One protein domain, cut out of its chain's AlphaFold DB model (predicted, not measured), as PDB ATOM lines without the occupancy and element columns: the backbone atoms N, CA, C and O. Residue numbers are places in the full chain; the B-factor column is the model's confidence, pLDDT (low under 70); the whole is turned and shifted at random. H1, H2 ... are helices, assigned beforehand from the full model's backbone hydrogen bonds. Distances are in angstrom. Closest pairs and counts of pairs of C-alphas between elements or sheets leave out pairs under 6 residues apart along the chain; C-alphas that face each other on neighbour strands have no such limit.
ATOM      1  N   ARG A   2      15.829  76.915  36.781       50.56
ATOM      2  CA  ARG A   2      16.291  78.300  36.580       50.56
ATOM      3  C   ARG A   2      15.859  78.767  35.179       50.56
ATOM      4  O   ARG A   2      16.126  78.080  34.194       50.56
ATOM      5  N   HIS A   3      15.144  79.884  35.094       51.19
ATOM      6  CA  HIS A   3      14.562  80.404  33.851       51.19
ATOM      7  C   HIS A   3      15.483  81.400  33.151       51.19
ATOM      8  O   HIS A   3      16.293  82.065  33.794       51.19
ATOM      9  N   ALA A   4      15.326  81.551  31.835       55.16
ATOM     10  CA  ALA A   4      16.223  82.359  31.016       55.16
ATOM     11  C   ALA A   4      16.196  83.878  31.296       55.16
ATOM     12  O   ALA A   4      17.046  84.609  30.784       55.16
ATOM     13  N   TYR A   5      15.299  84.369  32.168       53.91
ATOM     14  CA  TYR A   5      15.346  85.760  32.635       53.91
ATOM     15  C   TYR A   5      16.642  86.104  33.383       53.91
ATOM     16  O   TYR A   5      17.015  87.273  33.464       53.91
ATOM     17  N   THR A   6      17.378  85.103  33.874       57.81
ATOM     18  CA  THR A   6      18.687  85.314  34.505       57.81
ATOM     19  C   THR A   6      19.809  85.592  33.498       57.81
ATOM     20  O   THR A   6      20.906  85.944  33.913       57.81
ATOM     21  N   CYS A   7      19.580  85.450  32.186       66.06
ATOM     22  CA  CYS A   7      20.607  85.698  31.167       66.06
ATOM     23  C   CYS A   7      20.842  87.178  30.845       66.06
ATOM     24  O   CYS A   7      21.663  87.445  29.978       66.06
ATOM     25  N   ALA A   8      20.138  88.128  31.467       81.88
ATOM     26  CA  ALA A   8      20.320  89.568  31.251       81.88
ATOM     27  C   ALA A   8      20.509  89.959  29.754       81.88
ATOM     28  O   ALA A   8      21.562  90.470  29.358       81.88
ATOM     29  N   PRO A   9      19.483  89.766  28.895       84.44
ATOM     30  CA  PRO A   9      19.605  89.864  27.437       84.44
ATOM     31  C   PRO A   9      20.051  91.220  26.887       84.44
ATOM     32  O   PRO A   9      20.710  91.272  25.855       84.44
ATOM     33  N   ALA A  10      19.767  92.317  27.585       88.38
ATOM     34  CA  ALA A  10      20.143  93.659  27.147       88.38
ATOM     35  C   ALA A  10      21.663  93.883  27.050       88.38
ATOM     36  O   ALA A  10      22.091  94.735  26.278       88.38
ATOM     37  N   TYR A  11      22.483  93.115  27.780       85.81
ATOM     38  CA  TYR A  11      23.944  93.252  27.714       85.81
ATOM     39  C   TYR A  11      24.560  92.624  26.466       85.81
ATOM     40  O   TYR A  11      25.668  92.980  26.069       85.81
ATOM     41  N   TRP A  12      23.871  91.668  25.850       85.69
ATOM     42  CA  TRP A  12      24.464  90.831  24.814       85.69
ATOM     43  C   TRP A  12      23.644  90.807  23.519       85.69
ATOM     44  O   TRP A  12      24.193  90.468  22.461       85.69
ATOM     45  N   ALA A  13      22.371  91.206  23.573       89.88
ATOM     46  CA  ALA A  13      21.558  91.476  22.400       89.88
ATOM     47  C   ALA A  13      22.124  92.664  21.607       89.88
ATOM     48  O   ALA A  13      22.740  93.587  22.146       89.88
ATOM     49  N   HIS A  14      21.921  92.653  20.295       92.25
ATOM     50  CA  HIS A  14      22.252  93.790  19.459       92.25
ATOM     51  C   HIS A  14      21.357  94.983  19.826       92.25
ATOM     52  O   HIS A  14      20.156  94.824  20.022       92.25
ATOM     53  N   HIS A  15      21.924  96.191  19.887       92.56
ATOM     54  CA  HIS A  15      21.206  97.385  20.350       92.56
ATOM     55  C   HIS A  15      19.947  97.705  19.532       92.56
ATOM     56  O   HIS A  15      19.015  98.286  20.068       92.56
ATOM     57  N   SER A  16      19.885  97.289  18.263       94.62
ATOM     58  CA  SER A  16      18.692  97.464  17.418       94.62
ATOM     59  C   SER A  16      17.478  96.628  17.846       94.62
ATOM     60  O   SER A  16      16.387  96.826  17.318       94.62
ATOM     61  N   TRP A  17      17.641  95.720  18.811       93.88
ATOM     62  CA  TRP A  17      16.534  95.040  19.489       93.88
ATOM     63  C   TRP A  17      16.016  95.792  20.713       93.88
ATOM     64  O   TRP A  17      14.959  95.437  21.231       93.88
ATOM     65  N   LEU A  18      16.755  96.790  21.195       93.50
ATOM     66  CA  LEU A  18      16.400  97.572  22.372       93.50
ATOM     67  C   LEU A  18      15.490  98.728  21.965       93.50
ATOM     68  O   LEU A  18      15.638  99.280  20.878       93.50
ATOM     69  N   GLU A  19      14.599  99.135  22.866       91.56
ATOM     70  CA  GLU A  19      13.623 100.210  22.637       91.56
ATOM     71  C   GLU A  19      14.251 101.485  22.060       91.56
ATOM     72  O   GLU A  19      13.741 102.069  21.110       91.56
ATOM     73  N   ARG A  20      15.401 101.889  22.609       89.12
ATOM     74  CA  ARG A  20      16.101 103.123  22.225       89.12
ATOM     75  C   ARG A  20      17.083 102.945  21.069       89.12
ATOM     76  O   ARG A  20      17.744 103.906  20.694       89.12
ATOM     77  N   GLY A  21      17.271 101.722  20.569       90.25
ATOM     78  CA  GLY A  21      18.250 101.439  19.518       90.25
ATOM     79  C   GLY A  21      19.710 101.709  19.911       90.25
ATOM     80  O   GLY A  21      20.567 101.753  19.035       90.25
ATOM     81  N   GLN A  22      20.024 101.911  21.196       88.88
ATOM     82  CA  GLN A  22      21.368 102.269  21.662       88.88
ATOM     83  C   GLN A  22      21.954 101.221  22.610       88.88
ATOM     84  O   GLN A  22      21.197 100.586  23.344       88.88
ATOM     85  N   PRO A  23      23.289 101.029  22.623       87.62
ATOM     86  CA  PRO A  23      23.940 100.160  23.598       87.62
ATOM     87  C   PRO A  23      23.637 100.588  25.037       87.62
ATOM     88  O   PRO A  23      23.605 101.779  25.344       87.62
ATOM     89  N   VAL A  24      23.466  99.607  25.921       89.00
ATOM     90  CA  VAL A  24      23.324  99.828  27.364       89.00
ATOM     91  C   VAL A  24      24.639 100.375  27.927       89.00
ATOM     92  O   VAL A  24      25.702  99.823  27.640       89.00
ATOM     93  N   ARG A  25      24.568 101.454  28.716       87.31
ATOM     94  CA  ARG A  25      25.742 102.111  29.324       87.31
ATOM     95  C   ARG A  25      25.753 102.054  30.849       87.31
ATOM     96  O   ARG A  25      26.817 102.172  31.442       87.31
ATOM     97  N   ASP A  26      24.592 101.869  31.470       90.56
ATOM     98  CA  ASP A  26      24.431 101.869  32.922       90.56
ATOM     99  C   ASP A  26      23.345 100.875  33.361       90.56
ATOM    100  O   ASP A  26      22.563 100.361  32.558       90.56
ATOM    101  N   GLU A  27      23.287 100.600  34.661       88.38
ATOM    102  CA  GLU A  27      22.368  99.605  35.211       88.38
ATOM    103  C   GLU A  27      20.891 100.013  35.071       88.38
ATOM    104  O   GLU A  27      20.018  99.168  34.854       88.38
ATOM    105  N   ARG A  28      20.577 101.313  35.144       88.00
ATOM    106  CA  ARG A  28      19.195 101.803  35.037       88.00
ATOM    107  C   ARG A  28      18.647 101.576  33.629       88.00
ATOM    108  O   ARG A  28      17.530 101.082  33.472       88.00
ATOM    109  N   THR A  29      19.439 101.905  32.614       90.31
ATOM    110  CA  THR A  29      19.126 101.645  31.206       90.31
ATOM    111  C   THR A  29      19.092 100.147  30.910       90.31
ATOM    112  O   THR A  29      18.214  99.713  30.163       90.31
ATOM    113  N   ALA A  30      19.942  99.339  31.556       89.94
ATOM    114  CA  ALA A  30      19.899  97.878  31.458       89.94
ATOM    115  C   ALA A  30      18.565  97.306  31.954       89.94
ATOM    116  O   ALA A  30      17.925  96.529  31.248       89.94
ATOM    117  N   ARG A  31      18.105  97.724  33.143       89.81
ATOM    118  CA  ARG A  31      16.835  97.261  33.735       89.81
ATOM    119  C   ARG A  31      15.640  97.580  32.835       89.81
ATOM    120  O   ARG A  31      14.834  96.692  32.566       89.81
ATOM    121  N   ALA A  32      15.560  98.809  32.320       91.00
ATOM    122  CA  ALA A  32      14.508  99.204  31.381       91.00
ATOM    123  C   ALA A  32      14.566  98.385  30.080       91.00
ATOM    124  O   ALA A  32      13.548  97.874  29.618       91.00
ATOM    125  N   ALA A  33      15.765  98.182  29.527       92.75
ATOM    126  CA  ALA A  33      15.961  97.384  28.324       92.75
ATOM    127  C   ALA A  33      15.596  95.900  28.527       92.75
ATOM    128  O   ALA A  33      14.996  95.293  27.642       92.75
ATOM    129  N   HIS A  34      15.898  95.309  29.689       90.69
ATOM    130  CA  HIS A  34      15.448  93.956  30.032       90.69
ATOM    131  C   HIS A  34      13.926  93.868  30.096       90.69
ATOM    132  O   HIS A  34      13.351  92.978  29.470       90.69
ATOM    133  N   ALA A  35      13.281  94.790  30.814       89.75
ATOM    134  CA  ALA A  35      11.827  94.826  30.932       89.75
ATOM    135  C   ALA A  35      11.162  94.950  29.554       89.75
ATOM    136  O   ALA A  35      10.258  94.177  29.236       89.75
ATOM    137  N   PHE A  36      11.679  95.840  28.702       92.19
ATOM    138  CA  PHE A  36      11.230  95.976  27.320       92.19
ATOM    139  C   PHE A  36      11.377  94.666  26.535       92.19
ATOM    140  O   PHE A  36      10.416  94.213  25.917       92.19
ATOM    141  N   LEU A  37      12.553  94.028  26.570       91.00
ATOM    142  CA  LEU A  37      12.800  92.788  25.830       91.00
ATOM    143  C   LEU A  37      11.864  91.655  26.273       91.00
ATOM    144  O   LEU A  37      11.274  90.995  25.421       91.00
ATOM    145  N   PHE A  38      11.695  91.437  27.582       88.25
ATOM    146  CA  PHE A  38      10.811  90.381  28.090       88.25
ATOM    147  C   PHE A  38       9.329  90.673  27.840       88.25
ATOM    148  O   PHE A  38       8.580  89.747  27.538       88.25
ATOM    149  N   GLY A  39       8.912  91.941  27.919       89.19
ATOM    150  CA  GLY A  39       7.539  92.346  27.615       89.19
ATOM    151  C   GLY A  39       7.212  92.253  26.123       89.19
ATOM    152  O   GLY A  39       6.134  91.796  25.747       89.19
ATOM    153  N   ARG A  40       8.149  92.647  25.253       91.31
ATOM    154  CA  ARG A  40       7.943  92.681  23.798       91.31
ATOM    155  C   ARG A  40       8.091  91.315  23.133       91.31
ATOM    156  O   ARG A  40       7.410  91.071  22.135       91.31
ATOM    157  N   TYR A  41       8.971  90.454  23.656       88.88
ATOM    158  CA  TYR A  41       9.335  89.171  23.051       88.88
ATOM    159  C   TYR A  41       9.103  87.999  24.023       88.88
ATOM    160  O   TYR A  41      10.040  87.528  24.681       88.88
ATOM    161  N   PRO A  42       7.867  87.464  24.091       82.75
ATOM    162  CA  PRO A  42       7.510  86.357  24.984       82.75
ATOM    163  C   PRO A  42       8.353  85.089  24.789       82.75
ATOM    164  O   PRO A  42       8.476  84.273  25.703       82.75
ATOM    165  N   GLN A  43       8.961  84.919  23.609       82.06
ATOM    166  CA  GLN A  43       9.875  83.822  23.289       82.06
ATOM    167  C   GLN A  43      11.065  83.750  24.261       82.06
ATOM    168  O   GLN A  43      11.597  82.665  24.479       82.06
ATOM    169  N   LEU A  44      11.458  84.869  24.885       78.94
ATOM    170  CA  LEU A  44      12.564  84.919  25.847       78.94
ATOM    171  C   LEU A  44      12.224  84.305  27.203       78.94
ATOM    172  O   LEU A  44      13.102  83.756  27.861       78.94
ATOM    173  N   VAL A  45      10.960  84.378  27.616       75.00
ATOM    174  CA  VAL A  45      10.500  83.859  28.915       75.00
ATOM    175  C   VAL A  45      10.193  82.362  28.829       75.00
ATOM    176  O   VAL A  45      10.307  81.634  29.811       75.00
ATOM    177  N   ARG A  46       9.855  81.877  27.630       68.69
ATOM    178  CA  ARG A  46       9.451  80.487  27.380       68.69
ATOM    179  C   ARG A  46      10.618  79.493  27.325       68.69
ATOM    180  O   ARG A  46      10.371  78.327  27.039       68.69
ATOM    181  N   VAL A  47      11.858  79.918  27.573       65.81
ATOM    182  CA  VAL A  47      13.066  79.079  27.496       65.81
ATOM    183  C   VAL A  47      13.601  78.783  28.898       65.81
ATOM    184  O   VAL A  47      13.781  79.694  29.710       65.81
ATOM    185  N   ALA A  48      13.864  77.511  29.206       61.84
ATOM    186  CA  ALA A  48      14.613  77.149  30.408       61.84
ATOM    187  C   ALA A  48      16.107  77.491  30.224       61.84
ATOM    188  O   ALA A  48      16.616  77.478  29.112       61.84
ATOM    189  N   LEU A  49      16.859  77.798  31.287       60.81
ATOM    190  CA  LEU A  49      18.297  78.090  31.123       60.81
ATOM    191  C   LEU A  49      19.111  76.906  30.616       60.81
ATOM    192  O   LEU A  49      20.049  77.113  29.859       60.81
ATOM    193  N   ALA A  50      18.764  75.692  31.053       57.94
ATOM    194  CA  ALA A  50      19.456  74.452  30.672       57.94
ATOM    195  C   ALA A  50      19.439  74.199  29.155       57.94
ATOM    196  O   ALA A  50      20.252  73.461  28.612       57.94
ATOM    197  N   ASP A  51      18.502  74.866  28.510       59.97
ATOM    198  CA  ASP A  51      18.092  74.727  27.138       59.97
ATOM    199  C   ASP A  51      18.733  75.832  26.263       59.97
ATOM    200  O   ASP A  51      18.911  75.663  25.058       59.97
ATOM    201  N   VAL A  52      19.152  76.961  26.857       60.25
ATOM    202  CA  VAL A  52      19.943  77.984  26.156       60.25
ATOM    203  C   VAL A  52      21.337  77.413  25.879       60.25
ATOM    204  O   VAL A  52      22.023  77.033  26.829       60.25
ATOM    205  N   PRO A  53      21.824  77.396  24.620       58.03
ATOM    206  CA  PRO A  53      23.180  76.942  24.340       58.03
ATOM    207  C   PRO A  53      24.177  77.760  25.176       58.03
ATOM    208  O   PRO A  53      24.219  78.985  25.019       58.03
TER     209      PRO A  53
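What this domain is: This is residues 2 to 53 of the 191 residues of an uncharacterized protein of Burkholderia sp. Ch1-1 (UniProt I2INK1). With little regular structure, this model shows one longer helix, H2, with a long loop, residues 8 to 26, folded over one side of it, and a second, very short helix, H1. The short H1 and the last residues gather at one end of the long axis. The printed part has 52 residues with two named helices, H1 then H2, and no named strand; the class is all helix, though named elements hold only 18 residues. It is compact, with a radius of gyration of the C-alphas of 10.8 A, yet elongated, spanning 29 by 18 by 17 A.

Where its parts are: Find C-alpha 27 at (22.368, 99.605, 35.211); from there H2, residues 27 to 40, runs 19.7 A to C-alpha 40 at (7.943, 92.681, 23.798). Look back to C-alpha 4 at (16.223, 82.359, 31.016) for H1, residues 4 to 7, 5.5 A long.

How they stand to each other: H2 and H1 are close but not clearly touching; their closest C-alphas, those of Phe 38 and Tyr 5, are 7.9 A apart. In H2 every O i to N i+4 pair is within hydrogen-bond range; H1 is too short for one.

The domain as a whole: The C-alphas farthest apart, Arg 20 and Ala 50, are 30.1 A apart. The printed part has no cut, and H1 to H2 is a long link of 19 residues. Look for pLDDT under 70 at residues 2 to 7 and 46 to 53.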